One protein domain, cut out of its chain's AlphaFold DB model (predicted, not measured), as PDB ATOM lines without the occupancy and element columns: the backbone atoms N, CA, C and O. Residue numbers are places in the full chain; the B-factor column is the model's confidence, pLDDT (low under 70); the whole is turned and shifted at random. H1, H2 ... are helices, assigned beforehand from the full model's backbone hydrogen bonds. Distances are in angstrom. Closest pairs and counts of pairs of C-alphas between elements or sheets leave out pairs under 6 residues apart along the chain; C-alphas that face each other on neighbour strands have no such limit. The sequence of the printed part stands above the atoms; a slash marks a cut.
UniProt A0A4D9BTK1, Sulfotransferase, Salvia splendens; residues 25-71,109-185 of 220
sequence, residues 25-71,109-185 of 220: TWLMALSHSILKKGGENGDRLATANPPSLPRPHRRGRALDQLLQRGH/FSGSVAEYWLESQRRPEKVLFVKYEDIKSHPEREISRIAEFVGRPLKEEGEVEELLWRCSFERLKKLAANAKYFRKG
ATOM      1  N   THR A  25     131.086 221.213 107.298       78.31
ATOM      2  CA  THR A  25     130.230 220.017 107.226       78.31
ATOM      3  C   THR A  25     130.032 219.368 108.590       78.31
ATOM      4  O   THR A  25     128.922 218.959 108.914       78.31
ATOM      5  N   TRP A  26     131.096 219.291 109.390       80.19
ATOM      6  CA  TRP A  26     131.022 218.691 110.716       80.19
ATOM      7  C   TRP A  26     130.242 219.585 111.675       80.19
ATOM      8  O   TRP A  26     129.338 219.110 112.352       80.19
ATOM      9  N   LEU A  27     130.506 220.892 111.638       79.50
ATOM     10  CA  LEU A  27     129.810 221.863 112.472       79.50
ATOM     11  C   LEU A  27     128.310 221.942 112.145       79.50
ATOM     12  O   LEU A  27     127.496 221.954 113.058       79.50
ATOM     13  N   MET A  28     127.922 221.879 110.865       78.62
ATOM     14  CA  MET A  28     126.508 221.762 110.481       78.62
ATOM     15  C   MET A  28     125.854 220.493 111.041       78.62
ATOM     16  O   MET A  28     124.730 220.559 111.531       78.62
ATOM     17  N   ALA A  29     126.536 219.344 110.975       81.62
ATOM     18  CA  ALA A  29     126.006 218.086 111.504       81.62
ATOM     19  C   ALA A  29     125.828 218.135 113.032       81.62
ATOM     20  O   ALA A  29     124.800 217.675 113.536       81.62
ATOM     21  N   LEU A  30     126.791 218.739 113.740       81.94
ATOM     22  CA  LEU A  30     126.724 218.983 115.181       81.94
ATOM     23  C   LEU A  30     125.555 219.908 115.519       81.94
ATOM     24  O   LEU A  30     124.657 219.486 116.235       81.94
ATOM     25  N   SER A  31     125.496 221.115 114.945       80.94
ATOM     26  CA  SER A  31     124.416 222.077 115.211       80.94
ATOM     27  C   SER A  31     123.033 221.496 114.910       80.94
ATOM     28  O   SER A  31     122.104 221.671 115.690       80.94
ATOM     29  N   HIS A  32     122.888 220.748 113.814       81.12
ATOM     30  CA  HIS A  32     121.623 220.094 113.480       81.12
ATOM     31  C   HIS A  32     121.239 219.004 114.484       81.12
ATOM     32  O   HIS A  32     120.069 218.880 114.839       81.12
ATOM     33  N   SER A  33     122.206 218.214 114.954       82.88
ATOM     34  CA  SER A  33     121.959 217.181 115.967       82.88
ATOM     35  C   SER A  33     121.655 217.793 117.336       82.88
ATOM     36  O   SER A  33     120.763 217.304 118.022       82.88
ATOM     37  N   ILE A  34     122.317 218.902 117.684       83.50
ATOM     38  CA  ILE A  34     122.031 219.691 118.887       83.50
ATOM     39  C   ILE A  34     120.633 220.301 118.799       83.50
ATOM     40  O   ILE A  34     119.942 220.339 119.794       83.50
ATOM     41  N   LEU A  35     120.147 220.765 117.651       80.75
ATOM     42  CA  LEU A  35     118.819 221.398 117.600       80.75
ATOM     43  C   LEU A  35     117.661 220.388 117.508       80.75
ATOM     44  O   LEU A  35     116.527 220.714 117.855       80.75
ATOM     45  N   LYS A  36     117.920 219.143 117.090       77.69
ATOM     46  CA  LYS A  36     116.896 218.087 117.018       77.69
ATOM     47  C   LYS A  36     116.773 217.302 118.324       77.69
ATOM     48  O   LYS A  36     117.703 216.589 118.696       77.69
ATOM     49  N   LYS A  37     115.611 217.371 118.986       58.00
ATOM     50  CA  LYS A  37     115.294 216.545 120.169       58.00
ATOM     51  C   LYS A  37     115.412 215.045 119.849       58.00
ATOM     52  O   LYS A  37     115.004 214.610 118.768       58.00
ATOM     53  N   GLY A  38     115.972 214.269 120.780       53.44
ATOM     54  CA  GLY A  38     116.023 212.807 120.695       53.44
ATOM     55  C   GLY A  38     114.601 212.245 120.663       53.44
ATOM     56  O   GLY A  38     113.860 212.397 121.625       53.44
ATOM     57  N   GLY A  39     114.180 211.686 119.525       47.50
ATOM     58  CA  GLY A  39     112.837 211.111 119.368       47.50
ATOM     59  C   GLY A  39     112.287 211.096 117.940       47.50
ATOM     60  O   GLY A  39     111.440 210.266 117.623       47.50
ATOM     61  N   GLU A  40     112.777 211.946 117.030       47.69
ATOM     62  CA  GLU A  40     112.364 211.866 115.623       47.69
ATOM     63  C   GLU A  40     113.224 210.863 114.842       47.69
ATOM     64  O   GLU A  40     114.397 211.111 114.552       47.69
ATOM     65  N   ASN A  41     112.602 209.730 114.503       40.72
ATOM     66  CA  ASN A  41     113.104 208.634 113.675       40.72
ATOM     67  C   ASN A  41     114.177 209.021 112.636       40.72
ATOM     68  O   ASN A  41     113.928 209.797 111.712       40.72
ATOM     69  N   GLY A  42     115.330 208.352 112.751       45.22
ATOM     70  CA  GLY A  42     116.070 207.749 111.641       45.22
ATOM     71  C   GLY A  42     116.625 208.673 110.552       45.22
ATOM     72  O   GLY A  42     115.909 209.170 109.689       45.22
ATOM     73  N   ASP A  43     117.953 208.791 110.519       44.66
ATOM     74  CA  ASP A  43     118.764 208.956 109.298       44.66
ATOM     75  C   ASP A  43     118.552 210.189 108.394       44.66
ATOM     76  O   ASP A  43     119.260 210.377 107.404       44.66
ATOM     77  N   ARG A  44     117.683 211.135 108.764       46.41
ATOM     78  CA  ARG A  44     117.488 212.392 108.010       46.41
ATOM     79  C   ARG A  44     118.644 213.396 108.104       46.41
ATOM     80  O   ARG A  44     118.569 214.452 107.485       46.41
ATOM     81  N   LEU A  45     119.722 213.084 108.829       47.12
ATOM     82  CA  LEU A  45     121.002 213.797 108.683       47.12
ATOM     83  C   LEU A  45     121.552 213.670 107.243       47.12
ATOM     84  O   LEU A  45     122.354 214.503 106.831       47.12
ATOM     85  N   ALA A  46     121.117 212.646 106.489       41.16
ATOM     86  CA  ALA A  46     121.684 212.252 105.199       41.16
ATOM     87  C   ALA A  46     120.882 212.671 103.947       41.16
ATOM     88  O   ALA A  46     121.454 212.693 102.859       41.16
ATOM     89  N   THR A  47     119.584 212.985 104.050       33.16
ATOM     90  CA  THR A  47     118.723 213.206 102.863       33.16
ATOM     91  C   THR A  47     118.485 214.665 102.511       33.16
ATOM     92  O   THR A  47     118.106 214.972 101.380       33.16
ATOM     93  N   ALA A  48     118.761 215.590 103.424       34.06
ATOM     94  CA  ALA A  48     118.842 216.983 103.049       34.06
ATOM     95  C   ALA A  48     120.242 217.232 102.475       34.06
ATOM     96  O   ALA A  48     121.223 217.309 103.214       34.06
ATOM     97  N   ASN A  49     120.342 217.466 101.158       37.81
ATOM     98  CA  ASN A  49     121.257 218.525 100.718       37.81
ATOM     99  C   ASN A  49     121.062 219.665 101.725       37.81
ATOM    100  O   ASN A  49     119.897 220.035 101.887       37.81
ATOM    101  N   PRO A  50     122.103 220.148 102.436       36.41
ATOM    102  CA  PRO A  50     121.927 221.104 103.527       36.41
ATOM    103  C   PRO A  50     120.966 222.180 103.024       36.41
ATOM    104  O   PRO A  50     121.309 222.798 102.007       36.41
ATOM    105  N   PRO A  51     119.739 222.275 103.590       31.89
ATOM    106  CA  PRO A  51     118.627 222.981 102.966       31.89
ATOM    107  C   PRO A  51     119.121 224.382 102.782       31.89
ATOM    108  O   PRO A  51     119.358 225.012 103.799       31.89
ATOM    109  N   SER A  52     119.405 224.756 101.528       33.03
ATOM    110  CA  SER A  52     120.317 225.823 101.110       33.03
ATOM    111  C   SER A  52     120.421 226.924 102.154       33.03
ATOM    112  O   SER A  52     119.775 227.961 102.013       33.03
ATOM    113  N   LEU A  53     121.207 226.660 103.209       33.31
ATOM    114  CA  LEU A  53     121.334 227.585 104.314       33.31
ATOM    115  C   LEU A  53     122.078 228.713 103.651       33.31
ATOM    116  O   LEU A  53     123.132 228.469 103.039       33.31
ATOM    117  N   PRO A  54     121.460 229.886 103.581       31.89
ATOM    118  CA  PRO A  54     121.938 230.892 102.686       31.89
ATOM    119  C   PRO A  54     123.355 231.252 103.088       31.89
ATOM    120  O   PRO A  54     123.613 231.769 104.166       31.89
ATOM    121  N   ARG A  55     124.285 230.885 102.214       38.69
ATOM    122  CA  ARG A  55     125.706 230.905 102.507       38.69
ATOM    123  C   ARG A  55     126.144 232.364 102.614       38.69
ATOM    124  O   ARG A  55     126.214 233.024 101.569       38.69
ATOM    125  N   PRO A  56     126.495 232.892 103.801       39.00
ATOM    126  CA  PRO A  56     126.920 234.276 103.939       39.00
ATOM    127  C   PRO A  56     128.397 234.407 103.537       39.00
ATOM    128  O   PRO A  56     129.179 235.103 104.169       39.00
ATOM    129  N   HIS A  57     128.828 233.735 102.468       45.28
ATOM    130  CA  HIS A  57     130.173 233.909 101.928       45.28
ATOM    131  C   HIS A  57     130.180 235.158 101.042       45.28
ATOM    132  O   HIS A  57     130.203 235.057  99.815       45.28
ATOM    133  N   ARG A  58     130.079 236.354 101.637       39.78
ATOM    134  CA  ARG A  58     130.413 237.617 100.956       39.78
ATOM    135  C   ARG A  58     130.528 238.784 101.935       39.78
ATOM    136  O   ARG A  58     129.514 239.314 102.367       39.78
ATOM    137  N   ARG A  59     131.777 239.242 102.095       38.94
ATOM    138  CA  ARG A  59     132.247 240.481 102.741       38.94
ATOM    139  C   ARG A  59     131.776 240.719 104.177       38.94
ATOM    140  O   ARG A  59     130.593 240.917 104.432       38.94
ATOM    141  N   GLY A  60     132.778 240.954 105.012       36.81
ATOM    142  CA  GLY A  60     132.764 241.578 106.330       36.81
ATOM    143  C   GLY A  60     132.214 242.997 106.456       36.81
ATOM    144  O   GLY A  60     132.799 243.877 107.066       36.81
ATOM    145  N   ARG A  61     131.130 243.290 105.741       34.94
ATOM    146  CA  ARG A  61     130.288 244.475 105.961       34.94
ATOM    147  C   ARG A  61     128.832 244.070 106.174       34.94
ATOM    148  O   ARG A  61     127.927 244.873 105.966       34.94
ATOM    149  N   ALA A  62     128.609 242.792 106.473       41.56
ATOM    150  CA  ALA A  62     127.294 242.213 106.691       41.56
ATOM    151  C   ALA A  62     126.993 242.021 108.181       41.56
ATOM    152  O   ALA A  62     125.819 242.022 108.518       41.56
ATOM    153  N   LEU A  63     128.002 241.909 109.056       39.94
ATOM    154  CA  LEU A  63     127.790 241.646 110.481       39.94
ATOM    155  C   LEU A  63     127.155 242.857 111.187       39.94
ATOM    156  O   LEU A  63     126.100 242.718 111.799       39.94
ATOM    157  N   ASP A  64     127.674 244.067 110.946       33.34
ATOM    158  CA  ASP A  64     127.058 245.316 111.428       33.34
ATOM    159  C   ASP A  64     125.660 245.575 110.828       33.34
ATOM    160  O   ASP A  64     124.775 246.088 111.508       33.34
ATOM    161  N   GLN A  65     125.419 245.186 109.567       34.16
ATOM    162  CA  GLN A  65     124.135 245.416 108.875       34.16
ATOM    163  C   GLN A  65     123.049 244.380 109.201       34.16
ATOM    164  O   GLN A  65     121.867 244.703 109.108       34.16
ATOM    165  N   LEU A  66     123.431 243.146 109.551       39.44
ATOM    166  CA  LEU A  66     122.523 242.133 110.104       39.44
ATOM    167  C   LEU A  66     122.094 242.503 111.527       39.44
ATOM    168  O   LEU A  66     121.011 242.111 111.945       39.44
ATOM    169  N   LEU A  67     122.914 243.281 112.240       41.56
ATOM    170  CA  LEU A  67     122.662 243.648 113.629       41.56
ATOM    171  C   LEU A  67     121.994 245.025 113.790       41.56
ATOM    172  O   LEU A  67     121.280 245.209 114.772       41.56
ATOM    173  N   GLN A  68     122.143 245.976 112.855       34.19
ATOM    174  CA  GLN A  68     121.471 247.287 112.914       34.19
ATOM    175  C   GLN A  68     121.152 247.845 111.507       34.19
ATOM    176  O   GLN A  68     122.016 247.953 110.638       34.19
ATOM    177  N   ARG A  69     119.892 248.225 111.255       32.88
ATOM    178  CA  ARG A  69     119.450 248.900 110.015       32.88
ATOM    179  C   ARG A  69     120.244 250.197 109.758       32.88
ATOM    180  O   ARG A  69     120.383 250.999 110.670       32.88
ATOM    181  N   GLY A  70     120.576 250.479 108.487       28.53
ATOM    182  CA  GLY A  70     120.682 251.861 107.979       28.53
ATOM    183  C   GLY A  70     121.937 252.262 107.185       28.53
ATOM    184  O   GLY A  70     122.898 252.762 107.744       28.53
ATOM    185  N   HIS A  71     121.820 252.207 105.852       26.75
ATOM    186  CA  HIS A  71     122.440 253.109 104.859       26.75
ATOM    187  C   HIS A  71     123.919 252.972 104.400       26.75
ATOM    188  O   HIS A  71     124.863 252.781 105.149       26.75
ATOM    189  N   PHE A 109     141.491 235.595 104.106       84.81
ATOM    190  CA  PHE A 109     141.171 234.720 105.240       84.81
ATOM    191  C   PHE A 109     141.287 235.431 106.595       84.81
ATOM    192  O   PHE A 109     140.310 235.474 107.341       84.81
ATOM    193  N   SER A 110     142.437 236.052 106.883       85.69
ATOM    194  CA  SER A 110     142.692 236.729 108.166       85.69
ATOM    195  C   SER A 110     141.668 237.813 108.476       85.69
ATOM    196  O   SER A 110     141.193 237.883 109.599       85.69
ATOM    197  N   GLY A 111     141.272 238.614 107.482       86.31
ATOM    198  CA  GLY A 111     140.265 239.659 107.678       86.31
ATOM    199  C   GLY A 111     138.902 239.096 108.086       86.31
ATOM    200  O   GLY A 111     138.280 239.613 109.004       86.31
ATOM    201  N   SER A 112     138.471 238.005 107.445       84.00
ATOM    202  CA  SER A 112     137.196 237.357 107.783       84.00
ATOM    203  C   SER A 112     137.234 236.753 109.187       84.00
ATOM    204  O   SER A 112     136.296 236.916 109.956       84.00
ATOM    205  N   VAL A 113     138.322 236.066 109.536       87.00
ATOM    206  CA  VAL A 113     138.476 235.436 110.855       87.00
ATOM    207  C   VAL A 113     138.553 236.483 111.967       87.00
ATOM    208  O   VAL A 113     137.859 236.348 112.971       87.00
ATOM    209  N   ALA A 114     139.345 237.538 111.767       88.81
ATOM    210  CA  ALA A 114     139.512 238.627 112.725       88.81
ATOM    211  C   ALA A 114     138.185 239.315 113.064       88.81
ATOM    212  O   ALA A 114     137.926 239.597 114.226       88.81
ATOM    213  N   GLU A 115     137.329 239.563 112.072       88.50
ATOM    214  CA  GLU A 115     136.033 240.211 112.292       88.50
ATOM    215  C   GLU A 115     135.111 239.375 113.187       88.50
ATOM    216  O   GLU A 115     134.588 239.890 114.171       88.50
ATOM    217  N   TYR A 116     134.950 238.080 112.896       86.81
ATOM    218  CA  TYR A 116     134.128 237.198 113.732       86.81
ATOM    219  C   TYR A 116     134.736 236.981 115.117       86.81
ATOM    220  O   TYR A 116     133.998 236.877 116.095       86.81
ATOM    221  N   TRP A 117     136.067 236.931 115.213       90.25
ATOM    222  CA  TRP A 117     136.760 236.880 116.495       90.25
ATOM    223  C   TRP A 117     136.439 238.118 117.334       90.25
ATOM    224  O   TRP A 117     135.898 237.986 118.429       90.25
ATOM    225  N   LEU A 118     136.677 239.314 116.799       89.50
ATOM    226  CA  LEU A 118     136.416 240.572 117.497       89.50
ATOM    227  C   LEU A 118     134.936 240.729 117.866       89.50
ATOM    228  O   LEU A 118     134.632 241.144 118.984       89.50
ATOM    229  N   GLU A 119     134.011 240.345 116.984       88.94
ATOM    230  CA  GLU A 119     132.582 240.418 117.301       88.94
ATOM    231  C   GLU A 119     132.180 239.413 118.387       88.94
ATOM    232  O   GLU A 119     131.365 239.751 119.242       88.94
ATOM    233  N   SER A 120     132.792 238.223 118.433       90.81
ATOM    234  CA  SER A 120     132.568 237.272 119.534       90.81
ATOM    235  C   SER A 120     133.019 237.811 120.887       90.81
ATOM    236  O   SER A 120     132.403 237.510 121.903       90.81
ATOM    237  N   GLN A 121     134.064 238.645 120.906       90.75
ATOM    238  CA  GLN A 121     134.505 239.319 122.127       90.75
ATOM    239  C   GLN A 121     133.568 240.473 122.496       90.75
ATOM    240  O   GLN A 121     133.323 240.731 123.670       90.75
ATOM    241  N   ARG A 122     133.030 241.175 121.492       93.06
ATOM    242  CA  ARG A 122     132.138 242.323 121.686       93.06
ATOM    243  C   ARG A 122     130.730 241.918 122.126       93.06
ATOM    244  O   ARG A 122     130.100 242.668 122.867       93.06
ATOM    245  N   ARG A 123     130.222 240.798 121.612       90.00
ATOM    246  CA  ARG A 123     128.853 240.299 121.819       90.00
ATOM    247  C   ARG A 123     128.853 238.783 122.057       90.00
ATOM    248  O   ARG A 123     128.315 238.040 121.228       90.00
ATOM    249  N   PRO A 124     129.468 238.300 123.150       90.50
ATOM    250  CA  PRO A 124     129.584 236.868 123.437       90.50
ATOM    251  C   PRO A 124     128.228 236.166 123.596       90.50
ATOM    252  O   PRO A 124     128.132 234.959 123.391       90.50
ATOM    253  N   GLU A 125     127.167 236.910 123.907       88.81
ATOM    254  CA  GLU A 125     125.788 236.428 123.983       88.81
ATOM    255  C   GLU A 125     125.124 236.236 122.609       88.81
ATOM    256  O   GLU A 125     124.111 235.549 122.510       88.81
ATOM    257  N   LYS A 126     125.678 236.834 121.544       87.81
ATOM    258  CA  LYS A 126     125.152 236.739 120.166       87.81
ATOM    259  C   LYS A 126     126.080 236.029 119.195       87.81
ATOM    260  O   LYS A 126     125.624 235.580 118.145       87.81
ATOM    261  N   VAL A 127     127.373 235.951 119.500       90.94
ATOM    262  CA  VAL A 127     128.379 235.377 118.606       90.94
ATOM    263  C   VAL A 127     129.292 234.434 119.379       90.94
ATOM    264  O   VAL A 127     130.156 234.859 120.140       90.94
ATOM    265  N   LEU A 128     129.154 233.137 119.101       92.19
ATOM    266  CA  LEU A 128     130.067 232.107 119.578       92.19
ATOM    267  C   LEU A 128     131.156 231.836 118.539       92.19
ATOM    268  O   LEU A 128     130.872 231.396 117.425       92.19
ATOM    269  N   PHE A 129     132.415 232.044 118.923       92.94
ATOM    270  CA  PHE A 129     133.567 231.638 118.122       92.94
ATOM    271  C   PHE A 129     134.089 230.271 118.583       92.94
ATOM    272  O   PHE A 129     134.364 230.065 119.772       92.94
ATOM    273  N   VAL A 130     134.238 229.344 117.632       90.19
ATOM    274  CA  VAL A 130     134.700 227.968 117.871       90.19
ATOM    275  C   VAL A 130     135.797 227.615 116.868       90.19
ATOM    276  O   VAL A 130     135.615 227.786 115.660       90.19
ATOM    277  N   LYS A 131     136.930 227.100 117.358       90.19
ATOM    278  CA  LYS A 131     138.025 226.596 116.516       90.19
ATOM    279  C   LYS A 131     137.836 225.111 116.230       90.19
ATOM    280  O   LYS A 131     137.419 224.348 117.097       90.19
ATOM    281  N   TYR A 132     138.195 224.679 115.024       86.38
ATOM    282  CA  TYR A 132     138.115 223.264 114.649       86.38
ATOM    283  C   TYR A 132     139.015 222.396 115.541       86.38
ATOM    284  O   TYR A 132     138.638 221.296 115.937       86.38
ATOM    285  N   GLU A 133     140.187 222.916 115.887       88.31
ATOM    286  CA  GLU A 133     141.183 222.300 116.756       88.31
ATOM    287  C   GLU A 133     140.647 222.087 118.177       88.31
ATOM    288  O   GLU A 133     140.885 221.032 118.765       88.31
ATOM    289  N   ASP A 134     139.862 223.032 118.704       90.38
ATOM    290  CA  ASP A 134     139.248 222.917 120.033       90.38
ATOM    291  C   ASP A 134     138.174 221.823 120.039       90.38
ATOM    292  O   ASP A 134     138.169 220.979 120.927       90.38
ATOM    293  N   ILE A 135     137.333 221.744 118.997       88.19
ATOM    294  CA  ILE A 135     136.339 220.661 118.865       88.19
ATOM    295  C   ILE A 135     137.038 219.296 118.758       88.19
ATOM    296  O   ILE A 135     136.542 218.292 119.263       88.19
ATOM    297  N   LYS A 136     138.193 219.219 118.085       86.19
ATOM    298  CA  LYS A 136     138.941 217.959 117.956       86.19
ATOM    299  C   LYS A 136     139.652 217.553 119.243       86.19
ATOM    300  O   LYS A 136     139.770 216.356 119.479       86.19
ATOM    301  N   SER A 137     140.152 218.513 120.015       89.50
ATOM    302  CA  SER A 137     140.909 218.257 121.246       89.50
ATOM    303  C   SER A 137     140.006 218.060 122.463       89.50
ATOM    304  O   SER A 137     140.270 217.181 123.274       89.50
ATOM    305  N   HIS A 138     138.922 218.832 122.561       91.88
ATOM    306  CA  HIS A 138     137.988 218.835 123.688       91.88
ATOM    307  C   HIS A 138     136.530 218.767 123.190       91.88
ATOM    308  O   HIS A 138     135.747 219.696 123.418       91.88
ATOM    309  N   PRO A 139     136.146 217.682 122.488       90.75
ATOM    310  CA  PRO A 139     134.845 217.563 121.829       90.75
ATOM    311  C   PRO A 139     133.648 217.767 122.762       90.75
ATOM    312  O   PRO A 139     132.742 218.527 122.434       90.75
ATOM    313  N   GLU A 140     133.652 217.123 123.929       92.25
ATOM    314  CA  GLU A 140     132.552 217.183 124.901       92.25
ATOM    315  C   GLU A 140     132.338 218.606 125.431       92.25
ATOM    316  O   GLU A 140     131.210 219.109 125.470       92.25
ATOM    317  N   ARG A 141     133.441 219.291 125.757       93.62
ATOM    318  CA  ARG A 141     133.436 220.676 126.237       93.62
ATOM    319  C   ARG A 141     132.859 221.624 125.192       93.62
ATOM    320  O   ARG A 141     131.971 222.415 125.504       93.62
ATOM    321  N   GLU A 142     133.355 221.561 123.957       92.31
ATOM    322  CA  GLU A 142     132.912 222.485 122.908       92.31
ATOM    323  C   GLU A 142     131.480 222.190 122.446       92.31
ATOM    324  O   GLU A 142     130.741 223.127 122.153       92.31
ATOM    325  N   ILE A 143     131.037 220.929 122.438       91.56
ATOM    326  CA  ILE A 143     129.637 220.591 122.137       91.56
ATOM    327  C   ILE A 143     128.704 221.138 123.207       91.56
ATOM    328  O   ILE A 143     127.707 221.767 122.857       91.56
ATOM    329  N   SER A 144     129.039 220.950 124.484       92.69
ATOM    330  CA  SER A 144     128.241 221.480 125.593       92.69
ATOM    331  C   SER A 144     128.142 223.003 125.506       92.69
ATOM    332  O   SER A 144     127.047 223.556 125.540       92.69
ATOM    333  N   ARG A 145     129.267 223.676 125.238       93.69
ATOM    334  CA  ARG A 145     129.331 225.130 125.034       93.69
ATOM    335  C   ARG A 145     128.489 225.607 123.844       93.69
ATOM    336  O   ARG A 145     127.807 226.623 123.946       93.69
ATOM    337  N   ILE A 146     128.514 224.892 122.714       91.44
ATOM    338  CA  ILE A 146     127.653 225.200 121.558       91.44
ATOM    339  C   ILE A 146     126.181 225.010 121.930       91.44
ATOM    340  O   ILE A 146     125.355 225.847 121.576       91.44
ATOM    341  N   ALA A 147     125.854 223.924 122.627       90.56
ATOM    342  CA  ALA A 147     124.492 223.572 122.997       90.56
ATOM    343  C   ALA A 147     123.875 224.585 123.974       90.56
ATOM    344  O   ALA A 147     122.750 225.043 123.765       90.56
ATOM    345  N   GLU A 148     124.642 225.015 124.975       91.56
ATOM    346  CA  GLU A 148     124.286 226.121 125.866       91.56
ATOM    347  C   GLU A 148     124.042 227.415 125.091       91.56
ATOM    348  O   GLU A 148     123.004 228.052 125.265       91.56
ATOM    349  N   PHE A 149     124.960 227.775 124.191       89.19
ATOM    350  CA  PHE A 149     124.869 229.006 123.412       89.19
ATOM    351  C   PHE A 149     123.628 229.057 122.509       89.19
ATOM    352  O   PHE A 149     122.999 230.104 122.387       89.19
ATOM    353  N   VAL A 150     123.235 227.931 121.900       86.00
ATOM    354  CA  VAL A 150     122.012 227.860 121.075       86.00
ATOM    355  C   VAL A 150     120.732 227.659 121.899       86.00
ATOM    356  O   VAL A 150     119.667 227.443 121.325       86.00
ATOM    357  N   GLY A 151     120.813 227.707 123.232       86.12
ATOM    358  CA  GLY A 151     119.654 227.614 124.121       86.12
ATOM    359  C   GLY A 151     119.115 226.197 124.341       86.12
ATOM    360  O   GLY A 151     118.000 226.047 124.843       86.12
ATOM    361  N   ARG A 152     119.887 225.150 124.018       87.69
ATOM    362  CA  ARG A 152     119.565 223.752 124.359       87.69
ATOM    363  C   ARG A 152     120.717 223.103 125.139       87.69
ATOM    364  O   ARG A 152     121.428 222.278 124.570       87.69
ATOM    365  N   PRO A 153     120.895 223.424 126.432       89.69
ATOM    366  CA  PRO A 153     121.866 222.729 127.270       89.69
ATOM    367  C   PRO A 153     121.592 221.220 127.271       89.69
ATOM    368  O   PRO A 153     120.445 220.811 127.470       89.69
ATOM    369  N   LEU A 154     122.633 220.418 127.051       88.88
ATOM    370  CA  LEU A 154     122.569 218.957 127.116       88.88
ATOM    371  C   LEU A 154     122.694 218.559 128.587       88.88
ATOM    372  O   LEU A 154     123.733 218.795 129.199       88.88
ATOM    373  N   LYS A 155     121.602 218.077 129.181       86.25
ATOM    374  CA  LYS A 155     121.510 217.821 130.633       86.25
ATOM    375  C   LYS A 155     121.368 216.344 130.961       86.25
ATOM    376  O   LYS A 155     121.550 215.971 132.116       86.25
ATOM    377  N   GLU A 156     120.986 215.536 129.980       86.88
ATOM    378  CA  GLU A 156     120.819 214.104 130.166       86.88
ATOM    379  C   GLU A 156     122.179 213.411 130.042       86.88
ATOM    380  O   GLU A 156     123.001 213.742 129.185       86.88
ATOM    381  N   GLU A 157     122.425 212.448 130.924       86.38
ATOM    382  CA  GLU A 157     123.633 211.631 130.880       86.38
ATOM    383  C   GLU A 157     123.678 210.843 129.562       86.38
ATOM    384  O   GLU A 157     122.691 210.219 129.171       86.38
ATOM    385  N   GLY A 158     124.806 210.887 128.848       85.50
ATOM    386  CA  GLY A 158     124.959 210.214 127.555       85.50
ATOM    387  C   GLY A 158     124.537 211.032 126.325       85.50
ATOM    388  O   GLY A 158     124.823 210.604 125.203       85.50
ATOM    389  N   GLU A 159     123.884 212.197 126.477       88.81
ATOM    390  CA  GLU A 159     123.456 213.019 125.325       88.81
ATOM    391  C   GLU A 159     124.651 213.495 124.482       88.81
ATOM    392  O   GLU A 159     124.591 213.507 123.248       88.81
ATOM    393  N   VAL A 160     125.743 213.894 125.139       89.88
ATOM    394  CA  VAL A 160     126.949 214.415 124.476       89.88
ATOM    395  C   VAL A 160     127.645 213.297 123.697       89.88
ATOM    396  O   VAL A 160     128.029 213.482 122.538       89.88
ATOM    397  N   GLU A 161     127.759 212.121 124.305       89.88
ATOM    398  CA  GLU A 161     128.364 210.921 123.746       89.88
ATOM    399  C   GLU A 161     127.565 210.403 122.547       89.88
ATOM    400  O   GLU A 161     128.143 210.110 121.492       89.88
ATOM    401  N   GLU A 162     126.233 210.353 122.657       88.69
ATOM    402  CA  GLU A 162     125.356 209.985 121.542       88.69
ATOM    403  C   GLU A 162     125.540 210.958 120.369       88.69
ATOM    404  O   GLU A 162     125.679 210.547 119.208       88.69
ATOM    405  N   LEU A 163     125.587 212.260 120.654       88.56
ATOM    406  CA  LEU A 163     125.749 213.297 119.642       88.56
ATOM    407  C   LEU A 163     127.099 213.186 118.931       88.56
ATOM    408  O   LEU A 163     127.159 213.252 117.695       88.56
ATOM    409  N   LEU A 164     128.171 212.968 119.694       88.75
ATOM    410  CA  LEU A 164     129.514 212.737 119.171       88.75
ATOM    411  C   LEU A 164     129.567 211.516 118.269       88.75
ATOM    412  O   LEU A 164     130.113 211.579 117.164       88.75
ATOM    413  N   TRP A 165     128.950 210.420 118.702       87.38
ATOM    414  CA  TRP A 165     128.866 209.205 117.909       87.38
ATOM    415  C   TRP A 165     128.102 209.437 116.595       87.38
ATOM    416  O   TRP A 165     128.589 209.075 115.513       87.38
ATOM    417  N   ARG A 166     126.948 210.119 116.652       83.81
ATOM    418  CA  ARG A 166     126.121 210.461 115.478       83.81
ATOM    419  C   ARG A 166     126.850 211.349 114.478       83.81
ATOM    420  O   ARG A 166     126.695 211.160 113.270       83.81
ATOM    421  N   CYS A 167     127.643 212.292 114.974       83.44
ATOM    422  CA  CYS A 167     128.393 213.247 114.165       83.44
ATOM    423  C   CYS A 167     129.834 212.798 113.887       83.44
ATOM    424  O   CYS A 167     130.632 213.590 113.384       83.44
ATOM    425  N   SER A 168     130.191 211.553 114.206       84.38
ATOM    426  CA  SER A 168     131.555 211.059 114.033       84.38
ATOM    427  C   SER A 168     131.991 211.090 112.567       84.38
ATOM    428  O   SER A 168     131.204 210.863 111.641       84.38
ATOM    429  N   PHE A 169     133.281 211.360 112.350       77.88
ATOM    430  CA  PHE A 169     133.866 211.449 111.011       77.88
ATOM    431  C   PHE A 169     133.587 210.188 110.184       77.88
ATOM    432  O   PHE A 169     133.153 210.295 109.039       77.88
ATOM    433  N   GLU A 170     133.773 209.005 110.773       79.44
ATOM    434  CA  GLU A 170     133.562 207.729 110.084       79.44
ATOM    435  C   GLU A 170     132.105 207.508 109.690       79.44
ATOM    436  O   GLU A 170     131.819 207.074 108.572       79.44
ATOM    437  N   ARG A 171     131.162 207.851 110.573       81.12
ATOM    438  CA  ARG A 171     129.735 207.715 110.284       81.12
ATOM    439  C   ARG A 171     129.308 208.687 109.191       81.12
ATOM    440  O   ARG A 171     128.692 208.267 108.216       81.12
ATOM    441  N   LEU A 172     129.688 209.960 109.304       79.88
ATOM    442  CA  LEU A 172     129.339 210.965 108.303       79.88
ATOM    443  C   LEU A 172     129.984 210.678 106.941       79.88
ATOM    444  O   LEU A 172     129.336 210.903 105.922       79.88
ATOM    445  N   LYS A 173     131.212 210.143 106.905       77.19
ATOM    446  CA  LYS A 173     131.913 209.755 105.669       77.19
ATOM    447  C   LYS A 173     131.246 208.579 104.951       77.19
ATOM    448  O   LYS A 173     131.216 208.577 103.722       77.19
ATOM    449  N   LYS A 174     130.711 207.603 105.697       76.25
ATOM    450  CA  LYS A 174     129.981 206.445 105.142       76.25
ATOM    451  C   LYS A 174     128.667 206.834 104.459       76.25
ATOM    452  O   LYS A 174     128.169 206.083 103.626       76.25
ATOM    453  N   LEU A 175     128.119 208.011 104.760       71.31
ATOM    454  CA  LEU A 175     126.947 208.538 104.063       71.31
ATOM    455  C   LEU A 175     127.374 209.038 102.671       71.31
ATOM    456  O   LEU A 175     128.116 210.011 102.552       71.31
ATOM    457  N   ALA A 176     126.904 208.387 101.603       53.12
ATOM    458  CA  ALA A 176     127.379 208.607 100.229       53.12
ATOM    459  C   ALA A 176     127.329 210.079  99.759       53.12
ATOM    460  O   ALA A 176     128.228 210.536  99.052       53.12
ATOM    461  N   ALA A 177     126.334 210.859 100.207       62.03
ATOM    462  CA  ALA A 177     126.220 212.291  99.904       62.03
ATOM    463  C   ALA A 177     127.403 213.129 100.437       62.03
ATOM    464  O   ALA A 177     127.714 214.204  99.911       62.03
ATOM    465  N   ASN A 178     128.080 212.624 101.467       57.81
ATOM    466  CA  ASN A 178     129.121 213.324 102.193       57.81
ATOM    467  C   ASN A 178     130.534 212.966 101.734       57.81
ATOM    468  O   ASN A 178     131.423 213.789 101.923       57.81
ATOM    469  N   ALA A 179     130.762 211.823 101.080       62.09
ATOM    470  CA  ALA A 179     132.102 211.292 100.791       62.09
ATOM    471  C   ALA A 179     133.092 212.325 100.200       62.09
ATOM    472  O   ALA A 179     134.238 212.404 100.633       62.09
ATOM    473  N   LYS A 180     132.642 213.204  99.290       71.38
ATOM    474  CA  LYS A 180     133.472 214.270  98.682       71.38
ATOM    475  C   LYS A 180     133.936 215.378  99.645       71.38
ATOM    476  O   LYS A 180     134.856 216.129  99.326       71.38
ATOM    477  N   TYR A 181     133.295 215.522 100.803       67.94
ATOM    478  CA  TYR A 181     133.636 216.517 101.827       67.94
ATOM    479  C   TYR A 181     134.596 215.968 102.896       67.94
ATOM    480  O   TYR A 181     135.228 216.760 103.598       67.94
ATOM    481  N   PHE A 182     134.754 214.642 102.990       71.12
ATOM    482  CA  PHE A 182     135.539 213.960 104.022       71.12
ATOM    483  C   PHE A 182     136.863 213.446 103.440       71.12
ATOM    484  O   PHE A 182     136.893 212.463 102.706       71.12
ATOM    485  N   ARG A 183     137.976 214.113 103.783       76.75
ATOM    486  CA  ARG A 183     139.340 213.720 103.371       76.75
ATOM    487  C   ARG A 183     140.033 212.884 104.456       76.75
ATOM    488  O   ARG A 183     139.899 211.666 104.457       76.75
ATOM    489  N   LYS A 184     140.725 213.544 105.396       77.44
ATOM    490  CA  LYS A 184     141.362 212.910 106.570       77.44
ATOM    491  C   LYS A 184     140.760 213.340 107.912       77.44
ATOM    492  O   LYS A 184     140.785 212.567 108.853       77.44
ATOM    493  N   GLY A 185     140.227 214.565 108.011       77.19
ATOM    494  CA  GLY A 185     139.627 215.067 109.257       77.19
ATOM    495  C   GLY A 185     140.617 215.235 110.417       77.19
ATOM    496  O   GLY A 185     140.208 215.178 111.575       77.19
TER     497      GLY A 185
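What this domain is: This is residues 25 to 71 and 109 to 185 of the 220 residues of the protein "Sulfotransferase" of Salvia splendens (UniProt A0A4D9BTK1). Two unequal lobes with a gap between them are joined by two stretches without a named helix: in the larger lobe H1, H5 and H6 cross as a triangle, each touching the other two, with H4 at the corner of H5 and H7 beyond H6, and the smaller lobe is the longest helix, H3, with the short H2 near it but apart. The stretches that bridge the lobes are residues 36 to 62 and residues 123 to 131. The printed part has 124 residues with seven named helices, H1 to H7 in order along the chain, and no named strand. The class is all helix, although under half of the residues, 61, are in named elements. The whole is only just compact, close to loose, with a radius of gyration of the C-alphas of 16.1 A and spans of 46 by 33 by 28 A.

How they stand to each other: H3, residues 109 to 122, touches no helix. H2, residues 63 to 67, is only just apart from it, with the closest C-alphas 8.4 A apart. H5, residues 139 to 149, is the hub, touching three helices. H4, residues 132 to 137, touches H5 only at the corner by their tight link, where the closest C-alphas, those of Ile 135 and Glu 142, are 5.6 A apart. H1, residues 25 to 35, touches H5 at a steep tilt of 55 degrees, the same way; the closest C-alphas are those of Ile 34 and Ala 147, 6.2 A apart. H6, residues 159 to 166, touches H5 at a steep tilt of 65 degrees, opposite ways, closest at the C-alphas of Glu 140 and Val 160, 6.3 A. H1 and H6 touch at a steep tilt of 39 degrees, opposite ways, closest at the C-alphas of Ser 33 and Leu 163, 6.6 A. H7, residues 169 to 174, is close to H1 but not clearly touching, with the C-alphas of Trp 26 and Phe 169 the closest, 7.8 A apart. H7 is likewise close to H6 but not clearly touching. In all seven helices every O i to N i+4 pair is within hydrogen-bond range.

Where its parts are: H3 measures 20.2 A from first to last C-alpha, with C-alpha 109 at (141.171, 234.720, 105.240) and C-alpha 122 at (132.138, 242.323, 121.686). H1 measures 15.5 A, with C-alpha 25 at (130.230, 220.017, 107.226), and H5 15.3 A. H6 measures 10.5 A, H4 8.7 A, H7 8.6 A and H2 6.3 A.

The domain as a whole: The C-alphas of His 71 and Glu 157 are the two farthest apart, at 49.0 A. Residues 72 to 108 are not printed, and C-alphas 71 and 109 stand 26.3 A apart across this cut. The link from H1 to H2 is long, with 27 residues. Residues 37 to 71, 176 to 179 and 181 have pLDDT under 70; the mean is 71.7 over the printed part and 38 in H2.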